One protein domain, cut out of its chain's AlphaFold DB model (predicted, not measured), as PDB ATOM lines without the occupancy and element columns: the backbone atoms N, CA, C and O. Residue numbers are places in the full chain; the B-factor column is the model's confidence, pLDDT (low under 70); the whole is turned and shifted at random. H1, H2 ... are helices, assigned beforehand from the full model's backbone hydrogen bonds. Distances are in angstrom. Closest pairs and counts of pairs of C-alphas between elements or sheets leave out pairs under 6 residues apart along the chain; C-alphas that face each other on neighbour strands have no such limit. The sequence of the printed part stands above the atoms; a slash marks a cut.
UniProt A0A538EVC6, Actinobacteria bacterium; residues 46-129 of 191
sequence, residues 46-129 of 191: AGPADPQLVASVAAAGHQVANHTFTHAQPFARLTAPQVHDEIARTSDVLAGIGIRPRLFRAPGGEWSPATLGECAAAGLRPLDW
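This is residues 46 to 129 of the 191 residues of a protein of Actinobacteria bacterium (UniProt A0A538EVC6). One long helix, H2, makes one side of the domain; the shorter H3 packs beside its first part, and H1 lies crosswise near its other end. Two long links, residues 60 to 79 and 97 to 112, each run the length of the domain back to the end where H2 begins, and the first of them passes through the middle. The printed part has 84 residues with three named helices in the order H1, H2, H3 and no named strand; the class is all helix, though under half of the residues, 35 of 84, are in named elements. It is compact, with a radius of gyration of the C-alphas of 12.2 A, and spans 34 by 23 by 22 A.

Start at Ala 46, C-alpha at (42.058, -25.685, 9.096), and read on to Pro 51, C-alpha at (39.725, -29.487, 22.497), where H1 begins; it takes residues 51 to 59 and measures 12.1 A from first to last C-alpha. After residues 60 to 79, find C-alpha 80 at (32.796, -41.130, -0.283); from there H2 runs through residues 80 to 96 over 24.2 A, its z values rising to 23.087 at C-alpha 96. After residues 97 to 112 comes H3, residues 113 to 121, also 12.1 A long, ending at C-alpha 121 at (26.095, -43.691, 7.593).

Look first at H1 and H2: they are close but not clearly touching, and their closest C-alphas, those of Pro 51 and Leu 94, are 7.5 A apart. Their lines are about perpendicular, at 74 degrees. H2 touches H3 with residues 80 to 87 alone; the closest C-alphas, those of Ala 80 and Ala 114, are 4.9 A apart. These two run the same way at a steep tilt of 37 degrees, only just past shallow. H1 and H3 are apart. Past H3, residues 125 to 126 pair with residues 103 to 104 as strands do, in parallel, in stretches too short to be named. In the backbones of H1 and H3 every O i to N i+4 pair is within hydrogen-bond range; in H2 12 of 13 are.

The two C-alphas farthest apart are those of Ala 60 and Thr 79, at 35.6 A, and they stand at the two ends of the link from H1 to H2. That link, 20 residues, and the one from H2 to H3, 16 residues, are both long. The printed part has no cut, and the C-alphas of Ala 46 and Trp 129, its first and last residues, are 20.9 A apart. In the B-factor column you will find a mean pLDDT of 91.5 over the printed part of this model; residues 46 to 49 are under 70.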
ATOM      1  N   ALA A  46      42.635 -25.584   7.759       47.19
ATOM      2  CA  ALA A  46      42.058 -25.685   9.096       47.19
ATOM      3  C   ALA A  46      43.100 -26.316  10.038       47.19
ATOM      4  O   ALA A  46      43.780 -27.281   9.678       47.19
ATOM      5  N   GLY A  47      43.299 -25.707  11.208       44.75
ATOM      6  CA  GLY A  47      44.075 -26.307  12.290       44.75
ATOM      7  C   GLY A  47      43.163 -27.177  13.156       44.75
ATOM      8  O   GLY A  47      41.950 -26.965  13.140       44.75
ATOM      9  N   PRO A  48      43.710 -28.135  13.923       48.72
ATOM     10  CA  PRO A  48      42.901 -28.899  14.864       48.72
ATOM     11  C   PRO A  48      42.198 -27.941  15.834       48.72
ATOM     12  O   PRO A  48      42.812 -26.992  16.335       48.72
ATOM     13  N   ALA A  49      40.906 -28.184  16.067       61.41
ATOM     14  CA  ALA A  49      40.139 -27.476  17.080       61.41
ATOM     15  C   ALA A  49      40.842 -27.611  18.437       61.41
ATOM     16  O   ALA A  49      41.387 -28.666  18.754       61.41
ATOM     17  N   ASP A  50      40.851 -26.535  19.221       76.69
ATOM     18  CA  ASP A  50      41.356 -26.553  20.592       76.69
ATOM     19  C   ASP A  50      40.371 -27.368  21.450       76.69
ATOM     20  O   ASP A  50      39.257 -26.885  21.695       76.69
ATOM     21  N   PRO A  51      40.708 -28.601  21.879       79.12
ATOM     22  CA  PRO A  51      39.725 -29.487  22.497       79.12
ATOM     23  C   PRO A  51      39.173 -28.922  23.811       79.12
ATOM     24  O   PRO A  51      38.022 -29.178  24.156       79.12
ATOM     25  N   GLN A  52      39.956 -28.099  24.521       82.50
ATOM     26  CA  GLN A  52      39.508 -27.438  25.748       82.50
ATOM     27  C   GLN A  52      38.466 -26.358  25.453       82.50
ATOM     28  O   GLN A  52      37.470 -26.246  26.168       82.50
ATOM     29  N   LEU A  53      38.654 -25.594  24.374       85.62
ATOM     30  CA  LEU A  53      37.678 -24.599  23.938       85.62
ATOM     31  C   LEU A  53      36.364 -25.273  23.530       85.62
ATOM     32  O   LEU A  53      35.303 -24.854  23.989       85.62
ATOM     33  N   VAL A  54      36.427 -26.352  22.747       87.06
ATOM     34  CA  VAL A  54      35.230 -27.111  22.346       87.06
ATOM     35  C   VAL A  54      34.500 -27.666  23.574       87.06
ATOM     36  O   VAL A  54      33.283 -27.525  23.683       87.06
ATOM     37  N   ALA A  55      35.237 -28.221  24.541       85.19
ATOM     38  CA  ALA A  55      34.662 -28.682  25.801       85.19
ATOM     39  C   ALA A  55      33.995 -27.541  26.590       85.19
ATOM     40  O   ALA A  55      32.902 -27.731  27.120       85.19
ATOM     41  N   SER A  56      34.587 -26.340  26.626       87.56
ATOM     42  CA  SER A  56      33.972 -25.187  27.300       87.56
ATOM     43  C   SER A  56      32.687 -24.704  26.617       87.56
ATOM     44  O   SER A  56      31.739 -24.321  27.300       87.56
ATOM     45  N   VAL A  57      32.624 -24.781  25.285       87.25
ATOM     46  CA  VAL A  57      31.428 -24.445  24.500       87.25
ATOM     47  C   VAL A  57      30.307 -25.432  24.817       87.25
ATOM     48  O   VAL A  57      29.188 -25.021  25.123       87.25
ATOM     49  N   ALA A  58      30.617 -26.730  24.832       87.56
ATOM     50  CA  ALA A  58      29.654 -27.758  25.209       87.56
ATOM     51  C   ALA A  58      29.189 -27.608  26.671       87.56
ATOM     52  O   ALA A  58      27.992 -27.668  26.947       87.56
ATOM     53  N   ALA A  59      30.108 -27.340  27.606       88.69
ATOM     54  CA  ALA A  59      29.794 -27.129  29.022       88.69
ATOM     55  C   ALA A  59      28.942 -25.873  29.277       88.69
ATOM     56  O   ALA A  59      28.177 -25.832  30.239       88.69
ATOM     57  N   ALA A  60      29.029 -24.863  28.406       87.44
ATOM     58  CA  ALA A  60      28.149 -23.697  28.421       87.44
ATOM     59  C   ALA A  60      26.744 -23.983  27.844       87.44
ATOM     60  O   ALA A  60      25.905 -23.086  27.791       87.44
ATOM     61  N   GLY A  61      26.470 -25.230  27.451       87.25
ATOM     62  CA  GLY A  61      25.166 -25.685  26.982       87.25
ATOM     63  C   GLY A  61      24.957 -25.528  25.481       87.25
ATOM     64  O   GLY A  61      23.832 -25.708  25.027       87.25
ATOM     65  N   HIS A  62      25.990 -25.202  24.696       87.38
ATOM     66  CA  HIS A  62      25.885 -25.124  23.238       87.38
ATOM     67  C   HIS A  62      25.992 -26.512  22.592       87.38
ATOM     68  O   HIS A  62      26.762 -27.366  23.032       87.38
ATOM     69  N   GLN A  63      25.252 -26.729  21.503       90.19
ATOM     70  CA  GLN A  63      25.446 -27.908  20.662       90.19
ATOM     71  C   GLN A  63      26.751 -27.797  19.862       90.19
ATOM     72  O   GLN A  63      27.108 -26.727  19.373       90.19
ATOM     73  N   VAL A  64      27.430 -28.931  19.688       91.31
ATOM     74  CA  VAL A  64      28.620 -29.063  18.839       91.31
ATOM     75  C   VAL A  64      28.270 -29.931  17.632       91.31
ATOM     76  O   VAL A  64      27.724 -31.028  17.779       91.31
ATOM     77  N   ALA A  65      28.584 -29.433  16.437       93.81
ATOM     78  CA  ALA A  65      28.388 -30.129  15.168       93.81
ATOM     79  C   ALA A  65      29.731 -30.580  14.581       93.81
ATOM     80  O   ALA A  65      30.765 -29.950  14.803       93.81
ATOM     81  N   ASN A  66      29.710 -31.655  13.796       95.62
ATOM     82  CA  ASN A  66      30.847 -32.048  12.977       95.62
ATOM     83  C   ASN A  66      30.937 -31.109  11.760       95.62
ATOM     84  O   ASN A  66      29.952 -30.911  11.046       95.62
ATOM     85  N   HIS A  67      32.113 -30.529  11.533       95.75
ATOM     86  CA  HIS A  67      32.374 -29.643  10.398       95.75
ATOM     87  C   HIS A  67      33.659 -30.033   9.659       95.75
ATOM     88  O   HIS A  67      34.434 -29.171   9.253       95.75
ATOM     89  N   THR A  68      33.869 -31.347   9.518       95.69
ATOM     90  CA  THR A  68      35.045 -31.971   8.894       95.69
ATOM     91  C   THR A  68      36.349 -31.680   9.631       95.69
ATOM     92  O   THR A  68      36.353 -31.014  10.670       95.69
ATOM     93  N   PHE A  69      37.453 -32.278   9.180       92.31
ATOM     94  CA  PHE A  69      38.735 -32.209   9.877       92.31
ATOM     95  C   PHE A  69      39.638 -31.130   9.283       92.31
ATOM     96  O   PHE A  69      40.285 -30.380  10.012       92.31
ATOM     97  N   THR A  70      39.698 -31.040   7.953       89.81
ATOM     98  CA  THR A  70      40.604 -30.125   7.244       89.81
ATOM     99  C   THR A  70      39.905 -28.941   6.591       89.81
ATOM    100  O   THR A  70      40.595 -28.030   6.123       89.81
ATOM    101  N   HIS A  71      38.567 -28.941   6.561       91.38
ATOM    102  CA  HIS A  71      37.773 -27.997   5.774       91.38
ATOM    103  C   HIS A  71      38.216 -27.997   4.290       91.38
ATOM    104  O   HIS A  71      38.480 -26.954   3.686       91.38
ATOM    105  N   ALA A  72      38.358 -29.191   3.700       90.62
ATOM    106  CA  ALA A  72      38.738 -29.351   2.296       90.62
ATOM    107  C   ALA A  72      37.781 -28.602   1.348       90.62
ATOM    108  O   ALA A  72      36.578 -28.526   1.590       90.62
ATOM    109  N   GLN A  73      38.335 -28.045   0.267       89.81
ATOM    110  CA  GLN A  73      37.614 -27.264  -0.740       89.81
ATOM    111  C   GLN A  73      38.153 -27.600  -2.145       89.81
ATOM    112  O   GLN A  73      39.378 -27.611  -2.319       89.81
ATOM    113  N   PRO A  74      37.297 -27.843  -3.156       93.69
ATOM    114  CA  PRO A  74      35.840 -27.978  -3.053       93.69
ATOM    115  C   PRO A  74      35.453 -29.308  -2.381       93.69
ATOM    116  O   PRO A  74      35.907 -30.379  -2.793       93.69
ATOM    117  N   PHE A  75      34.617 -29.242  -1.348       94.50
ATOM    118  CA  PHE A  75      34.183 -30.397  -0.563       94.50
ATOM    119  C   PHE A  75      33.225 -31.303  -1.344       94.50
ATOM    120  O   PHE A  75      33.322 -32.526  -1.249       94.50
ATOM    121  N   ALA A  76      32.368 -30.738  -2.204       95.31
ATOM    122  CA  ALA A  76      31.419 -31.529  -2.998       95.31
ATOM    123  C   ALA A  76      32.093 -32.472  -4.014       95.31
ATOM    124  O   ALA A  76      31.432 -33.360  -4.552       95.31
ATOM    125  N   ARG A  77      33.396 -32.293  -4.288       97.00
ATOM    126  CA  ARG A  77      34.174 -33.143  -5.208       97.00
ATOM    127  C   ARG A  77      34.898 -34.300  -4.527       97.00
ATOM    128  O   ARG A  77      35.550 -35.079  -5.221       97.00
ATOM    129  N   LEU A  78      34.831 -34.399  -3.203       97.69
ATOM    130  CA  LEU A  78      35.434 -35.516  -2.491       97.69
ATOM    131  C   LEU A  78      34.690 -36.820  -2.790       97.69
ATOM    132  O   LEU A  78      33.468 -36.847  -2.951       97.69
ATOM    133  N   THR A  79      35.440 -37.916  -2.850       98.50
ATOM    134  CA  THR A  79      34.873 -39.263  -2.918       98.50
ATOM    135  C   THR A  79      34.286 -39.663  -1.562       98.50
ATOM    136  O   THR A  79      34.668 -39.112  -0.530       98.50
ATOM    137  N   ALA A  80      33.388 -40.651  -1.536       98.50
ATOM    138  CA  ALA A  80      32.796 -41.130  -0.283       98.50
ATOM    139  C   ALA A  80      33.854 -41.536   0.774       98.50
ATOM    140  O   ALA A  80      33.771 -41.032   1.890       98.50
ATOM    141  N   PRO A  81      34.933 -42.284   0.443       98.69
ATOM    142  CA  PRO A  81      36.003 -42.560   1.409       98.69
ATOM    143  C   PRO A  81      36.722 -41.311   1.944       98.69
ATOM    144  O   PRO A  81      37.142 -41.287   3.097       98.69
ATOM    145  N   GLN A  82      36.875 -40.262   1.127       98.44
ATOM    146  CA  GLN A  82      37.494 -39.006   1.568       98.44
ATOM    147  C   GLN A  82      36.577 -38.230   2.519       98.44
ATOM    148  O   GLN A  82      37.045 -37.689   3.517       98.44
ATOM    149  N   VAL A  83      35.272 -38.192   2.231       98.50
ATOM    150  CA  VAL A  83      34.277 -37.608   3.140       98.50
ATOM    151  C   VAL A  83      34.228 -38.391   4.452       98.50
ATOM    152  O   VAL A  83      34.200 -37.786   5.522       98.50
ATOM    153  N   HIS A  84      34.250 -39.722   4.373       98.56
ATOM    154  CA  HIS A  84      34.275 -40.599   5.535       98.56
ATOM    155  C   HIS A  84      35.448 -40.268   6.465       98.56
ATOM    156  O   HIS A  84      35.231 -40.036   7.651       98.56
ATOM    157  N   ASP A  85      36.673 -40.179   5.928       98.06
ATOM    158  CA  ASP A  85      37.874 -39.836   6.705       98.06
ATOM    159  C   ASP A  85      37.729 -38.481   7.416       98.06
ATOM    160  O   ASP A  85      38.007 -38.353   8.610       98.06
ATOM    161  N   GLU A  86      37.223 -37.475   6.702       97.25
ATOM    162  CA  GLU A  86      36.978 -36.135   7.236       97.25
ATOM    163  C   GLU A  86      35.953 -36.127   8.383       97.25
ATOM    164  O   GLU A  86      36.141 -35.419   9.375       97.25
ATOM    165  N   ILE A  87      34.877 -36.915   8.278       96.88
ATOM    166  CA  ILE A  87      33.857 -37.039   9.327       96.88
ATOM    167  C   ILE A  87      34.395 -37.838  10.517       96.88
ATOM    168  O   ILE A  87      34.243 -37.399  11.664       96.88
ATOM    169  N   ALA A  88      35.013 -38.992  10.263       97.19
ATOM    170  CA  ALA A  88      35.471 -39.925  11.286       97.19
ATOM    171  C   ALA A  88      36.541 -39.289  12.175       97.19
ATOM    172  O   ALA A  88      36.368 -39.227  13.390       97.19
ATOM    173  N   ARG A  89      37.573 -38.681  11.581       95.38
ATOM    174  CA  ARG A  89      38.669 -38.053  12.337       95.38
ATOM    175  C   ARG A  89      38.196 -36.923  13.241       95.38
ATOM    176  O   ARG A  89      38.675 -36.788  14.365       95.38
ATOM    177  N   THR A  90      37.245 -36.112  12.779       93.75
ATOM    178  CA  THR A  90      36.642 -35.072  13.625       93.75
ATOM    179  C   THR A  90      35.810 -35.682  14.744       93.75
ATOM    180  O   THR A  90      35.880 -35.217  15.880       93.75
ATOM    181  N   SER A  91      35.064 -36.747  14.456       94.75
ATOM    182  CA  SER A  91      34.255 -37.443  15.460       94.75
ATOM    183  C   SER A  91      35.121 -38.103  16.535       94.75
ATOM    184  O   SER A  91      34.768 -38.023  17.706       94.75
ATOM    185  N   ASP A  92      36.277 -38.659  16.171       93.50
ATOM    186  CA  ASP A  92      37.235 -39.255  17.108       93.50
ATOM    187  C   ASP A  92      37.830 -38.213  18.063       93.50
ATOM    188  O   ASP A  92      37.879 -38.432  19.276       93.50
ATOM    189  N   VAL A  93      38.226 -37.042  17.548       89.88
ATOM    190  CA  VAL A  93      38.722 -35.936  18.389       89.88
ATOM    191  C   VAL A  93      37.646 -35.462  19.366       89.88
ATOM    192  O   VAL A  93      37.932 -35.261  20.546       89.88
ATOM    193  N   LEU A  94      36.405 -35.309  18.895       90.44
ATOM    194  CA  LEU A  94      35.279 -34.911  19.743       90.44
ATOM    195  C   LEU A  94      34.955 -35.984  20.791       90.44
ATOM    196  O   LEU A  94      34.737 -35.658  21.960       90.44
ATOM    197  N   ALA A  95      34.994 -37.262  20.415       93.50
ATOM    198  CA  ALA A  95      34.770 -38.371  21.333       93.50
ATOM    199  C   ALA A  95      35.835 -38.416  22.440       93.50
ATOM    200  O   ALA A  95      35.496 -38.686  23.594       93.50
ATOM    201  N   GLY A  96      37.088 -38.073  22.120       92.38
ATOM    202  CA  GLY A  96      38.185 -37.962  23.087       92.38
ATOM    203  C   GLY A  96      37.956 -36.926  24.195       92.38
ATOM    204  O   GLY A  96      38.548 -37.038  25.265       92.38
ATOM    205  N   ILE A  97      37.061 -35.956  23.976       89.81
ATOM    206  CA  ILE A  97      36.620 -34.976  24.983       89.81
ATOM    207  C   ILE A  97      35.171 -35.198  25.440       89.81
ATOM    208  O   ILE A  97      34.545 -34.300  25.999       89.81
ATOM    209  N   GLY A  98      34.623 -36.395  25.212       93.50
ATOM    210  CA  GLY A  98      33.290 -36.784  25.674       93.50
ATOM    211  C   GLY A  98      32.130 -36.224  24.847       93.50
ATOM    212  O   GLY A  98      30.982 -36.302  25.280       93.50
ATOM    213  N   ILE A  99      32.392 -35.681  23.656       92.12
ATOM    214  CA  ILE A  99      31.379 -35.084  22.782       92.12
ATOM    215  C   ILE A  99      31.073 -36.032  21.624       92.12
ATOM    216  O   ILE A  99      31.959 -36.469  20.897       92.12
ATOM    217  N   ARG A 100      29.787 -36.320  21.411       94.69
ATOM    218  CA  ARG A 100      29.301 -37.081  20.252       94.69
ATOM    219  C   ARG A 100      28.365 -36.193  19.431       94.69
ATOM    220  O   ARG A 100      27.222 -35.998  19.852       94.69
ATOM    221  N   PRO A 101      28.829 -35.606  18.312       91.00
ATOM    222  CA  PRO A 101      27.995 -34.718  17.513       91.00
ATOM    223  C   PRO A 101      26.811 -35.486  16.915       91.00
ATOM    224  O   PRO A 101      26.927 -36.659  16.572       91.00
ATOM    225  N   ARG A 102      25.669 -34.807  16.777       94.69
ATOM    226  CA  ARG A 102      24.476 -35.323  16.070       94.69
ATOM    227  C   ARG A 102      24.216 -34.616  14.744       94.69
ATOM    228  O   ARG A 102      23.382 -35.057  13.958       94.69
ATOM    229  N   LEU A 103      24.895 -33.496  14.530       96.50
ATOM    230  CA  LEU A 103      24.719 -32.615  13.389       96.50
ATOM    231  C   LEU A 103      26.012 -32.577  12.584       96.50
ATOM    232  O   LEU A 103      27.103 -32.628  13.159       96.50
ATOM    233  N   PHE A 104      25.876 -32.443  11.272       97.06
ATOM    234  CA  PHE A 104      26.977 -32.221  10.347       97.06
ATOM    235  C   PHE A 104      26.687 -31.005   9.471       97.06
ATOM    236  O   PHE A 104      25.571 -30.848   8.979       97.06
ATOM    237  N   ARG A 105      27.700 -30.175   9.225       96.12
ATOM    238  CA  ARG A 105      27.640 -29.090   8.240       96.12
ATOM    239  C   ARG A 105      28.752 -29.278   7.215       96.12
ATOM    240  O   ARG A 105      29.907 -29.443   7.599       96.12
ATOM    241  N   ALA A 106      28.429 -29.220   5.927       96.12
ATOM    242  CA  ALA A 106      29.435 -29.293   4.872       96.12
ATOM    243  C   ALA A 106      30.236 -27.975   4.778       96.12
ATOM    244  O   ALA A 106      29.631 -26.898   4.786       96.12
ATOM    245  N   PRO A 107      31.577 -28.025   4.667       93.94
ATOM    246  CA  PRO A 107      32.413 -26.871   4.348       93.94
ATOM    247  C   PRO A 107      31.897 -26.106   3.126       93.94
ATOM    248  O   PRO A 107      31.671 -26.690   2.069       93.94
ATOM    249  N   GLY A 108      31.705 -24.795   3.269       89.56
ATOM    250  CA  GLY A 108      31.190 -23.936   2.195       89.56
ATOM    251  C   GLY A 108      29.741 -24.210   1.765       89.56
ATOM    252  O   GLY A 108      29.307 -23.643   0.770       89.56
ATOM    253  N   GLY A 109      28.991 -25.064   2.477       93.81
ATOM    254  CA  GLY A 109      27.640 -25.473   2.060       93.81
ATOM    255  C   GLY A 109      27.654 -26.401   0.843       93.81
ATOM    256  O   GLY A 109      26.656 -26.551   0.141       93.81
ATOM    257  N   GLU A 110      28.805 -27.012   0.558       95.94
ATOM    258  CA  GLU A 110      28.995 -27.858  -0.610       95.94
ATOM    259  C   GLU A 110      28.517 -29.292  -0.343       95.94
ATOM    260  O   GLU A 110      29.265 -30.165   0.110       95.94
ATOM    261  N   TRP A 111      27.245 -29.540  -0.642       96.56
ATOM    262  CA  TRP A 111      26.624 -30.855  -0.516       96.56
ATOM    263  C   TRP A 111      26.765 -31.689  -1.793       96.56
ATOM    264  O   TRP A 111      26.665 -31.186  -2.910       96.56
ATOM    265  N   SER A 112      26.946 -32.998  -1.623       97.75
ATOM    266  CA  SER A 112      26.945 -33.990  -2.700       97.75
ATOM    267  C   SER A 112      26.240 -35.271  -2.235       97.75
ATOM    268  O   SER A 112      26.082 -35.470  -1.025       97.75
ATOM    269  N   PRO A 113      25.834 -36.175  -3.149       98.44
ATOM    270  CA  PRO A 113      25.295 -37.480  -2.764       98.44
ATOM    271  C   PRO A 113      26.249 -38.283  -1.871       98.44
ATOM    272  O   PRO A 113      25.796 -38.930  -0.931       98.44
ATOM    273  N   ALA A 114      27.563 -38.189  -2.113       97.94
ATOM    274  CA  ALA A 114      28.574 -38.807  -1.259       97.94
ATOM    275  C   ALA A 114      28.562 -38.193   0.149       97.94
ATOM    276  O   ALA A 114      28.509 -38.925   1.133       97.94
ATOM    277  N   THR A 115      28.514 -36.859   0.252       98.00
ATOM    278  CA  THR A 115      28.426 -36.164   1.544       98.00
ATOM    279  C   THR A 115      27.189 -36.576   2.333       98.00
ATOM    280  O   THR A 115      27.294 -36.908   3.510       98.00
ATOM    281  N   LEU A 116      26.017 -36.588   1.694       98.31
ATOM    282  CA  LEU A 116      24.765 -36.973   2.345       98.31
ATOM    283  C   LEU A 116      24.763 -38.451   2.763       98.31
ATOM    284  O   LEU A 116      24.302 -38.765   3.861       98.31
ATOM    285  N   GLY A 117      25.305 -39.337   1.922       98.50
ATOM    286  CA  GLY A 117      25.444 -40.762   2.221       98.50
ATOM    287  C   GLY A 117      26.316 -41.020   3.447       98.50
ATOM    288  O   GLY A 117      25.886 -41.719   4.363       98.50
ATOM    289  N   GLU A 118      27.493 -40.394   3.520       98.50
ATOM    290  CA  GLU A 118      28.397 -40.549   4.667       98.50
ATOM    291  C   GLU A 118      27.857 -39.886   5.941       98.50
ATOM    292  O   GLU A 118      28.026 -40.425   7.035       98.50
ATOM    293  N   CYS A 119      27.132 -38.765   5.830       97.06
ATOM    294  CA  CYS A 119      26.418 -38.193   6.976       97.06
ATOM    295  C   CYS A 119      25.413 -39.193   7.555       97.06
ATOM    296  O   CYS A 119      25.405 -39.430   8.763       97.06
ATOM    297  N   ALA A 120      24.591 -39.802   6.693       98.12
ATOM    298  CA  ALA A 120      23.603 -40.788   7.109       98.12
ATOM    299  C   ALA A 120      24.262 -42.039   7.713       98.12
ATOM    300  O   ALA A 120      23.829 -42.499   8.769       98.12
ATOM    301  N   ALA A 121      25.335 -42.543   7.095       98.38
ATOM    302  CA  ALA A 121      26.095 -43.691   7.593       98.38
ATOM    303  C   ALA A 121      26.712 -43.433   8.980       98.38
ATOM    304  O   ALA A 121      26.732 -44.327   9.824       98.38
ATOM    305  N   ALA A 122      27.148 -42.198   9.246       97.31
ATOM    306  CA  ALA A 122      27.657 -41.771  10.549       97.31
ATOM    307  C   ALA A 122      26.553 -41.427  11.574       97.31
ATOM    308  O   ALA A 122      26.863 -41.047  12.703       97.31
ATOM    309  N   GLY A 123      25.268 -41.524  11.206       97.88
ATOM    310  CA  GLY A 123      24.146 -41.137  12.069       97.88
ATOM    311  C   GLY A 123      24.042 -39.625  12.318       97.88
ATOM    312  O   GLY A 123      23.448 -39.203  13.312       97.88
ATOM    313  N   LEU A 124      24.625 -38.807  11.439       97.50
ATOM    314  CA  LEU A 124      24.634 -37.349  11.525       97.50
ATOM    315  C   LEU A 124      23.515 -36.746  10.671       97.50
ATOM    316  O   LEU A 124      23.298 -37.130   9.522       97.50
ATOM    317  N   ARG A 125      22.824 -35.742  11.215       96.75
ATOM    318  CA  ARG A 125      21.825 -34.960  10.475       96.75
ATOM    319  C   ARG A 125      22.495 -33.773   9.769       96.75
ATOM    320  O   ARG A 125      23.180 -33.000  10.444       96.75
ATOM    321  N   PRO A 126      22.274 -33.575   8.459       95.69
ATOM    322  CA  PRO A 126      22.723 -32.371   7.764       95.69
ATOM    323  C   PRO A 126      22.102 -31.100   8.363       95.69
ATOM    324  O   PRO A 126      20.898 -31.057   8.623       95.69
ATOM    325  N   LEU A 127      22.919 -30.066   8.562       92.75
ATOM    326  CA  LEU A 127      22.521 -28.749   9.056       92.75
ATOM    327  C   LEU A 127      23.102 -27.649   8.160       92.75
ATOM    328  O   LEU A 127      24.292 -27.325   8.236       92.75
ATOM    329  N   ASP A 128      22.237 -27.034   7.364       93.69
ATOM    330  CA  ASP A 128      22.573 -25.876   6.534       93.69
ATOM    331  C   ASP A 128      22.197 -24.557   7.242       93.69
ATOM    332  O   ASP A 128      22.057 -24.521   8.471       93.69
ATOM    333  N   TRP A 129      22.072 -23.469   6.492       94.25
ATOM    334  CA  TRP A 129      21.611 -22.164   6.946       94.25
ATOM    335  C   TRP A 129      20.614 -21.544   5.959       94.25
ATOM    336  O   TRP A 129      20.476 -21.966   4.814       94.25
TER     337      TRP A 129